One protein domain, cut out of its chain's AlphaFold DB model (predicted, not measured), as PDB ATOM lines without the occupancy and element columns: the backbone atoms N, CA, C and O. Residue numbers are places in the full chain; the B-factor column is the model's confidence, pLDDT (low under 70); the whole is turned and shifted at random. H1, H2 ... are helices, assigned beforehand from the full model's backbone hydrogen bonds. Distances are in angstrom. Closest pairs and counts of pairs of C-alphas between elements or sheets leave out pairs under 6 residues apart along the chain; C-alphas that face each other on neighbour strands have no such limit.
ATOM      1  N   ALA A  18      28.128   2.929 101.398       58.22
ATOM      2  CA  ALA A  18      27.203   4.049 101.188       58.22
ATOM      3  C   ALA A  18      26.440   3.974  99.850       58.22
ATOM      4  O   ALA A  18      25.242   4.257  99.787       58.22
ATOM      5  N   ALA A  19      27.094   3.494  98.790       66.62
ATOM      6  CA  ALA A  19      26.469   3.370  97.476       66.62
ATOM      7  C   ALA A  19      25.410   2.251  97.423       66.62
ATOM      8  O   ALA A  19      24.500   2.289  96.596       66.62
ATOM      9  N   HIS A  20      25.478   1.275  98.332       73.69
ATOM     10  CA  HIS A  20      24.521   0.174  98.378       73.69
ATOM     11  C   HIS A  20      23.124   0.644  98.815       73.69
ATOM     12  O   HIS A  20      22.122   0.291  98.192       73.69
ATOM     13  N   ARG A  21      23.056   1.514  99.833       72.62
ATOM     14  CA  ARG A  21      21.794   2.119 100.288       72.62
ATOM     15  C   ARG A  21      21.213   3.071  99.243       72.62
ATOM     16  O   ARG A  21      20.018   3.007  98.977       72.62
ATOM     17  N   LEU A  22      22.052   3.889  98.606       79.00
ATOM     18  CA  LEU A  22      21.621   4.813  97.548       79.00
ATOM     19  C   LEU A  22      21.032   4.076  96.336       79.00
ATOM     20  O   LEU A  22      19.948   4.424  95.879       79.00
ATOM     21  N   ARG A  23      21.673   2.997  95.867       81.31
ATOM     22  CA  ARG A  23      21.138   2.145  94.786       81.31
ATOM     23  C   ARG A  23      19.795   1.520  95.151       81.31
ATOM     24  O   ARG A  23      18.880   1.498  94.328       81.31
ATOM     25  N   ALA A  24      19.659   1.059  96.392       81.38
ATOM     26  CA  ALA A  24      18.412   0.485  96.873       81.38
ATOM     27  C   ALA A  24      17.291   1.542  96.896       81.38
ATOM     28  O   ALA A  24      16.190   1.280  96.405       81.38
ATOM     29  N   ILE A  25      17.575   2.750  97.397       84.06
ATOM     30  CA  ILE A  25      16.632   3.879  97.401       84.06
ATOM     31  C   ILE A  25      16.238   4.267  95.971       84.06
ATOM     32  O   ILE A  25      15.047   4.421  95.704       84.06
ATOM     33  N   GLN A  26      17.192   4.332  95.040       83.62
ATOM     34  CA  GLN A  26      16.925   4.645  93.634       83.62
ATOM     35  C   GLN A  26      15.981   3.622  92.985       83.62
ATOM     36  O   GLN A  26      14.984   3.990  92.365       83.62
ATOM     37  N   LEU A  27      16.233   2.322  93.180       81.75
ATOM     38  CA  LEU A  27      15.348   1.265  92.676       81.75
ATOM     39  C   LEU A  27      13.951   1.334  93.299       81.75
ATOM     40  O   LEU A  27      12.948   1.125  92.609       81.75
ATOM     41  N   LYS A  28      13.873   1.646  94.596       83.81
ATOM     42  CA  LYS A  28      12.601   1.838  95.298       83.81
ATOM     43  C   LYS A  28      11.841   3.052  94.758       83.81
ATOM     44  O   LYS A  28      10.618   2.978  94.655       83.81
ATOM     45  N   HIS A  29      12.546   4.123  94.396       86.88
ATOM     46  CA  HIS A  29      11.968   5.314  93.778       86.88
ATOM     47  C   HIS A  29      11.413   5.001  92.384       86.88
ATOM     48  O   HIS A  29      10.250   5.289  92.106       86.88
ATOM     49  N   TRP A  30      12.190   4.320  91.534       88.62
ATOM     50  CA  TRP A  30      11.740   3.951  90.190       88.62
ATOM     51  C   TRP A  30      10.568   2.974  90.197       88.62
ATOM     52  O   TRP A  30       9.668   3.141  89.374       88.62
ATOM     53  N   LYS A  31      10.541   2.008  91.133       82.44
ATOM     54  CA  LYS A  31       9.425   1.107  91.510       82.44
ATOM     55  C   LYS A  31       8.856   0.187  90.417       82.44
ATOM     56  O   LYS A  31       8.458  -0.940  90.708       82.44
ATOM     57  N   ARG A  32       8.752   0.651  89.173       90.19
ATOM     58  CA  ARG A  32       8.144  -0.013  88.023       90.19
ATOM     59  C   ARG A  32       9.248  -0.536  87.097       90.19
ATOM     60  O   ARG A  32      10.116   0.246  86.717       90.19
ATOM     61  N   PRO A  33       9.190  -1.808  86.662       87.31
ATOM     62  CA  PRO A  33      10.177  -2.400  85.753       87.31
ATOM     63  C   PRO A  33      10.431  -1.575  84.485       87.31
ATOM     64  O   PRO A  33      11.574  -1.387  84.092       87.31
ATOM     65  N   ARG A  34       9.372  -1.013  83.885       92.19
ATOM     66  CA  ARG A  34       9.483  -0.164  82.689       92.19
ATOM     67  C   ARG A  34      10.282   1.117  82.949       92.19
ATOM     68  O   ARG A  34      11.085   1.506  82.108       92.19
ATOM     69  N   THR A  35      10.081   1.745  84.108       92.38
ATOM     70  CA  THR A  35      10.854   2.922  84.529       92.38
ATOM     71  C   THR A  35      12.305   2.530  84.768       92.38
ATOM     72  O   THR A  35      13.193   3.148  84.205       92.38
ATOM     73  N   ILE A  36      12.544   1.443  85.509       86.62
ATOM     74  CA  ILE A  36      13.894   0.925  85.768       86.62
ATOM     75  C   ILE A  36      14.649   0.689  84.453       86.62
ATOM     76  O   ILE A  36      15.759   1.176  84.294       86.62
ATOM     77  N   TYR A  37      14.036   0.003  83.488       89.81
ATOM     78  CA  TYR A  37      14.645  -0.246  82.182       89.81
ATOM     79  C   TYR A  37      14.983   1.057  81.440       89.81
ATOM     80  O   TYR A  37      16.115   1.228  80.997       89.81
ATOM     81  N   ARG A  38      14.030   1.994  81.341       91.81
ATOM     82  CA  ARG A  38      14.228   3.267  80.631       91.81
ATOM     83  C   ARG A  38      15.371   4.084  81.230       91.81
ATOM     84  O   ARG A  38      16.230   4.552  80.491       91.81
ATOM     85  N   GLU A  39      15.383   4.237  82.550       88.75
ATOM     86  CA  GLU A  39      16.406   5.026  83.239       88.75
ATOM     87  C   GLU A  39      17.781   4.350  83.145       88.75
ATOM     88  O   GLU A  39      18.777   5.013  82.881       88.75
ATOM     89  N   LEU A  40      17.855   3.017  83.258       86.88
ATOM     90  CA  LEU A  40      19.115   2.294  83.063       86.88
ATOM     91  C   LEU A  40      19.647   2.444  81.631       86.88
ATOM     92  O   LEU A  40      20.844   2.655  81.456       86.88
ATOM     93  N   LYS A  41      18.782   2.390  80.611       89.12
ATOM     94  CA  LYS A  41      19.177   2.653  79.218       89.12
ATOM     95  C   LYS A  41      19.671   4.089  79.023       89.12
ATOM     96  O   LYS A  41      20.672   4.275  78.341       89.12
ATOM     97  N   ALA A  42      19.024   5.075  79.645       86.19
ATOM     98  CA  ALA A  42      19.465   6.473  79.608       86.19
ATOM     99  C   ALA A  42      20.838   6.676  80.277       86.19
ATOM    100  O   ALA A  42      21.613   7.529  79.859       86.19
ATOM    101  N   LEU A  43      21.167   5.845  81.271       80.62
ATOM    102  CA  LEU A  43      22.478   5.806  81.924       80.62
ATOM    103  C   LEU A  43      23.532   4.986  81.156       80.62
ATOM    104  O   LEU A  43      24.657   4.853  81.633       80.62
ATOM    105  N   GLY A  44      23.193   4.446  79.980       83.25
ATOM    106  CA  GLY A  44      24.119   3.693  79.131       83.25
ATOM    107  C   GLY A  44      24.234   2.206  79.467       83.25
ATOM    108  O   GLY A  44      25.192   1.566  79.050       83.25
ATOM    109  N   ALA A  45      23.284   1.634  80.211       82.12
ATOM    110  CA  ALA A  45      23.287   0.199  80.472       82.12
ATOM    111  C   ALA A  45      23.053  -0.619  79.194       82.12
ATOM    112  O   ALA A  45      22.205  -0.284  78.348       82.12
ATOM    113  N   ASP A  46      23.735  -1.759  79.118       85.50
ATOM    114  CA  ASP A  46      23.425  -2.800  78.146       85.50
ATOM    115  C   ASP A  46      21.986  -3.284  78.304       85.50
ATOM    116  O   ASP A  46      21.419  -3.310  79.401       85.50
ATOM    117  N   ASP A  47      21.386  -3.665  77.181       85.94
ATOM    118  CA  ASP A  47      19.989  -4.083  77.118       85.94
ATOM    119  C   ASP A  47      19.699  -5.290  78.027       85.94
ATOM    120  O   ASP A  47      18.754  -5.260  78.817       85.94
ATOM    121  N   ASP A  48      20.573  -6.299  78.015       84.12
ATOM    122  CA  ASP A  48      20.454  -7.481  78.877       84.12
ATOM    123  C   ASP A  48      20.557  -7.135  80.365       84.12
ATOM    124  O   ASP A  48      19.807  -7.660  81.195       84.12
ATOM    125  N   VAL A  49      21.444  -6.200  80.716       80.88
ATOM    126  CA  VAL A  49      21.594  -5.713  82.093       80.88
ATOM    127  C   VAL A  49      20.335  -4.957  82.514       80.88
ATOM    128  O   VAL A  49      19.775  -5.235  83.578       80.88
ATOM    129  N   ALA A  50      19.837  -4.055  81.667       85.25
ATOM    130  CA  ALA A  50      18.637  -3.273  81.934       85.25
ATOM    131  C   ALA A  50      17.393  -4.167  82.082       85.25
ATOM    132  O   ALA A  50      16.631  -4.009  83.040       85.25
ATOM    133  N   LYS A  51      17.210  -5.149  81.190       88.38
ATOM    134  CA  LYS A  51      16.112  -6.129  81.245       88.38
ATOM    135  C   LYS A  51      16.177  -6.967  82.513       88.38
ATOM    136  O   LYS A  51      15.185  -7.072  83.234       88.38
ATOM    137  N   ARG A  52      17.345  -7.527  82.832       85.81
ATOM    138  CA  ARG A  52      17.521  -8.390  84.007       85.81
ATOM    139  C   ARG A  52      17.270  -7.625  85.305       85.81
ATOM    140  O   ARG A  52      16.568  -8.119  86.187       85.81
ATOM    141  N   VAL A  53      17.758  -6.391  85.411       82.62
ATOM    142  CA  VAL A  53      17.506  -5.540  86.580       82.62
ATOM    143  C   VAL A  53      16.032  -5.134  86.679       82.62
ATOM    144  O   VAL A  53      15.473  -5.172  87.776       82.62
ATOM    145  N   ALA A  54      15.378  -4.807  85.561       86.12
ATOM    146  CA  ALA A  54      13.956  -4.473  85.528       86.12
ATOM    147  C   ALA A  54      13.066  -5.651  85.962       86.12
ATOM    148  O   ALA A  54      12.169  -5.464  86.790       86.12
ATOM    149  N   LEU A  55      13.345  -6.866  85.473       86.56
ATOM    150  CA  LEU A  55      12.618  -8.091  85.830       86.56
ATOM    151  C   LEU A  55      12.706  -8.395  87.330       86.56
ATOM    152  O   LEU A  55      11.705  -8.715  87.970       86.56
ATOM    153  N   TYR A  56      13.890  -8.226  87.921       80.00
ATOM    154  CA  TYR A  56      14.113  -8.450  89.352       80.00
ATOM    155  C   TYR A  56      14.022  -7.165  90.193       80.00
ATOM    156  O   TYR A  56      14.453  -7.147  91.350       80.00
ATOM    157  N   GLY A  57      13.424  -6.091  89.665       70.31
ATOM    158  CA  GLY A  57      13.415  -4.753  90.274       70.31
ATOM    159  C   GLY A  57      12.769  -4.672  91.664       70.31
ATOM    160  O   GLY A  57      13.059  -3.762  92.434       70.31
ATOM    161  N   ARG A  58      11.944  -5.662  92.040       71.75
ATOM    162  CA  ARG A  58      11.333  -5.769  93.381       71.75
ATOM    163  C   ARG A  58      12.295  -6.302  94.450       71.75
ATOM    164  O   ARG A  58      12.013  -6.174  95.637       71.75
ATOM    165  N   ARG A  59      13.438  -6.878  94.061       77.69
ATOM    166  CA  ARG A  59      14.488  -7.406  94.955       77.69
ATOM    167  C   ARG A  59      15.627  -6.397  95.133       77.69
ATOM    168  O   ARG A  59      16.801  -6.722  94.983       77.69
ATOM    169  N   TRP A  60      15.250  -5.164  95.450       73.56
ATOM    170  CA  TRP A  60      16.093  -3.973  95.557       73.56
ATOM    171  C   TRP A  60      17.388  -4.146  96.374       73.56
ATOM    172  O   TRP A  60      18.437  -3.728  95.893       73.56
ATOM    173  N   TRP A  61      17.371  -4.816  97.533       69.44
ATOM    174  CA  TRP A  61      18.592  -5.050  98.328       69.44
ATOM    175  C   TRP A  61      19.580  -6.004  97.637       69.44
ATOM    176  O   TRP A  61      20.739  -5.656  97.431       69.44
ATOM    177  N   ARG A  62      19.113  -7.176  97.174       70.81
ATOM    178  CA  ARG A  62      19.969  -8.144  96.458       70.81
ATOM    179  C   ARG A  62      20.507  -7.580  95.141       70.81
ATOM    180  O   ARG A  62      21.683  -7.751  94.849       70.81
ATOM    181  N   ASN A  63      19.678  -6.877  94.367       70.69
ATOM    182  CA  ASN A  63      20.104  -6.308  93.085       70.69
ATOM    183  C   ASN A  63      21.140  -5.183  93.253       70.69
ATOM    184  O   ASN A  63      22.064  -5.076  92.450       70.69
ATOM    185  N   SER A  64      21.041  -4.399  94.332       68.31
ATOM    186  CA  SER A  64      21.974  -3.303  94.643       68.31
ATOM    187  C   SER A  64      23.388  -3.764  95.018       68.31
ATOM    188  O   SER A  64      24.282  -2.927  95.130       68.31
ATOM    189  N   ALA A  65      23.605  -5.066  95.235       69.56
ATOM    190  CA  ALA A  65      24.925  -5.668  95.453       69.56
ATOM    191  C   ALA A  65      25.484  -6.389  94.209       69.56
ATOM    192  O   ALA A  65      26.614  -6.863  94.247       69.56
ATOM    193  N   MET A  66      24.707  -6.491  93.125       73.94
ATOM    194  CA  MET A  66      25.040  -7.296  91.944       73.94
ATOM    195  C   MET A  66      25.203  -6.403  90.703       73.94
ATOM    196  O   MET A  66      26.036  -5.500  90.689       73.94
ATOM    197  N   LEU A  67      24.394  -6.631  89.665       68.81
ATOM    198  CA  LEU A  67      24.504  -6.001  88.345       68.81
ATOM    199  C   LEU A  67      24.344  -4.473  88.366       68.81
ATOM    200  O   LEU A  67      24.799  -3.801  87.452       68.81
ATOM    201  N   LEU A  68      23.746  -3.892  89.412       67.81
ATOM    202  CA  LEU A  68      23.679  -2.434  89.537       67.81
ATOM    203  C   LEU A  68      25.032  -1.777  89.822       67.81
ATOM    204  O   LEU A  68      25.163  -0.581  89.575       67.81
ATOM    205  N   ASN A  69      26.014  -2.501  90.364       67.38
ATOM    206  CA  ASN A  69      27.311  -1.909  90.695       67.38
ATOM    207  C   ASN A  69      28.089  -1.466  89.450       67.38
ATOM    208  O   ASN A  69      28.873  -0.526  89.552       67.38
ATOM    209  N   SER A  70      27.864  -2.107  88.297       67.25
ATOM    210  CA  SER A  70      28.499  -1.728  87.030       67.25
ATOM    211  C   SER A  70      27.820  -0.536  86.351       67.25
ATOM    212  O   SER A  70      28.488   0.198  85.636       67.25
ATOM    213  N   VAL A  71      26.524  -0.315  86.603       65.94
ATOM    214  CA  VAL A  71      25.743   0.757  85.958       65.94
ATOM    215  C   VAL A  71      25.644   2.001  86.839       65.94
ATOM    216  O   VAL A  71      25.987   3.098  86.419       65.94
ATOM    217  N   LEU A  72      25.209   1.853  88.093       70.06
ATOM    218  CA  LEU A  72      25.075   2.957  89.046       70.06
ATOM    219  C   LEU A  72      26.364   3.093  89.856       70.06
ATOM    220  O   LEU A  72      26.423   2.792  91.053       70.06
ATOM    221  N   THR A  73      27.429   3.507  89.179       69.94
ATOM    222  CA  THR A  73      28.708   3.835  89.814       69.94
ATOM    223  C   THR A  73      28.589   5.125  90.630       69.94
ATOM    224  O   THR A  73      27.665   5.914  90.440       69.94
ATOM    225  N   VAL A  74      29.526   5.362  91.556       66.25
ATOM    226  CA  VAL A  74      29.567   6.619  92.333       66.25
ATOM    227  C   VAL A  74      29.613   7.835  91.396       66.25
ATOM    228  O   VAL A  74      28.885   8.795  91.612       66.25
ATOM    229  N   ALA A  75      30.345   7.727  90.283       68.69
ATOM    230  CA  ALA A  75      30.415   8.758  89.250       68.69
ATOM    231  C   ALA A  75      29.061   9.056  88.574       68.69
ATOM    232  O   ALA A  75      28.812  10.193  88.181       68.69
ATOM    233  N   CYS A  76      28.162   8.071  88.448       68.62
ATOM    234  CA  CYS A  76      26.805   8.329  87.953       68.62
ATOM    235  C   CYS A  76      25.984   9.154  88.948       68.62
ATOM    236  O   CYS A  76      25.221  10.021  88.532       68.62
ATOM    237  N   PHE A  77      26.154   8.922  90.251       67.94
ATOM    238  CA  PHE A  77      25.478   9.719  91.276       67.94
ATOM    239  C   PHE A  77      26.028  11.148  91.362       67.94
ATOM    240  O   PHE A  77      25.239  12.077  91.523       67.94
ATOM    241  N   ASP A  78      27.335  11.336  91.159       67.62
ATOM    242  CA  ASP A  78      27.941  12.673  91.078       67.62
ATOM    243  C   ASP A  78      27.370  13.477  89.898       67.62
ATOM    244  O   ASP A  78      27.046  14.653  90.040       67.62
ATOM    245  N   ARG A  79      27.169  12.829  88.740       69.19
ATOM    246  CA  ARG A  79      26.539  13.451  87.558       69.19
ATOM    247  C   ARG A  79      25.058  13.779  87.755       69.19
ATOM    248  O   ARG A  79      24.557  14.686  87.104       69.19
ATOM    249  N   MET A  80      24.366  13.064  88.643       71.00
ATOM    250  CA  MET A  80      22.984  13.374  89.037       71.00
ATOM    251  C   MET A  80      22.898  14.475  90.106       71.00
ATOM    252  O   MET A  80      21.794  14.838  90.504       71.00
ATOM    253  N   GLY A  81      24.032  14.998  90.588       69.31
ATOM    254  CA  GLY A  81      24.064  16.050  91.604       69.31
ATOM    255  C   GLY A  81      23.688  15.572  93.009       69.31
ATOM    256  O   GLY A  81      23.321  16.393  93.846       69.31
TER     257      GLY A  81
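Overview. This is residues 18 to 81 of the 86 residues of an uncharacterized protein of Comamonas sp. 7D-2 (UniProt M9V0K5). Picture the long helix H1 and a helical hairpin, H2 and H3, set at an angle to each other, with H2 making a corner near the last residue of H1. From the hairpin the chain folds back to H1, where the short helix H4 packs on it; short H5 then lies near H1, H2 and H3, and H6 lies out by the first residues of H1, with few contacts between these last parts and the rest. The printed part has 64 residues with six named helices, H1 to H6 in order, and no named strand: the class is all helix. It is compact, with a radius of gyration of the C-alphas of 10.3 A, and rounded, spanning 25 by 22 by 18 A.

Arrangement. Start at H1, residues 18 to 30. H4, residues 60 to 63, touches it; the closest C-alphas, of Ala 24 and Trp 60, are 5.2 A apart. Look next at H2, residues 33 to 42, close to H1 but not clearly touching: the closest C-alphas, of Trp 30 and Ile 36, are 5.8 A apart, at a steep tilt of 60 degrees, opposite ways. H2 touches H3, residues 47 to 55, and the two form a hairpin at a shallow tilt of 29 degrees, opposite ways; their closest C-alphas, of Pro 33 and Ala 54, are 4.3 A apart. H1 and H3 are apart. H5, residues 68 to 71, is close to H1 but not clearly touching, with the closest C-alphas, of Arg 23 and Leu 68, 7.4 A apart. H6, residues 74 to 79, is also close to H1 but not clearly touching; the closest C-alphas, of Ala 19 and Val 74, are 6.8 A apart, at a steep tilt of 55 degrees, the same way. In H1, H2, H3 and H6 every O i to N i+4 pair is within hydrogen-bond range; H4 and H5 are too short for such a pair.

Along the chain. Find C-alpha 18 at (27.203, 4.049, 101.188); from there H1 runs 19.0 A to C-alpha 30 at (11.740, 3.951, 90.190). H2, from Pro 33 to Ala 42, is 14.2 A long, and H3, from Asp 47 to Leu 55, is 12.1 A. H4, Trp 60 to Asn 63, and H5, Leu 68 to Val 71, have four residues each. H6 begins at Val 74 and ends at C-alpha 79, at (26.539, 13.451, 87.558).

Size, cuts and confidence. The two C-alphas farthest apart, of Leu 55 and Gly 81, are 27.3 A from each other. The printed part has no cut, and the five links between helices are tight. Read the B-factor column for the model's confidence: the mean pLDDT of the printed part is 78.2, and 18 residues are under 70, among them residues 67 to 71 and 73 to 79.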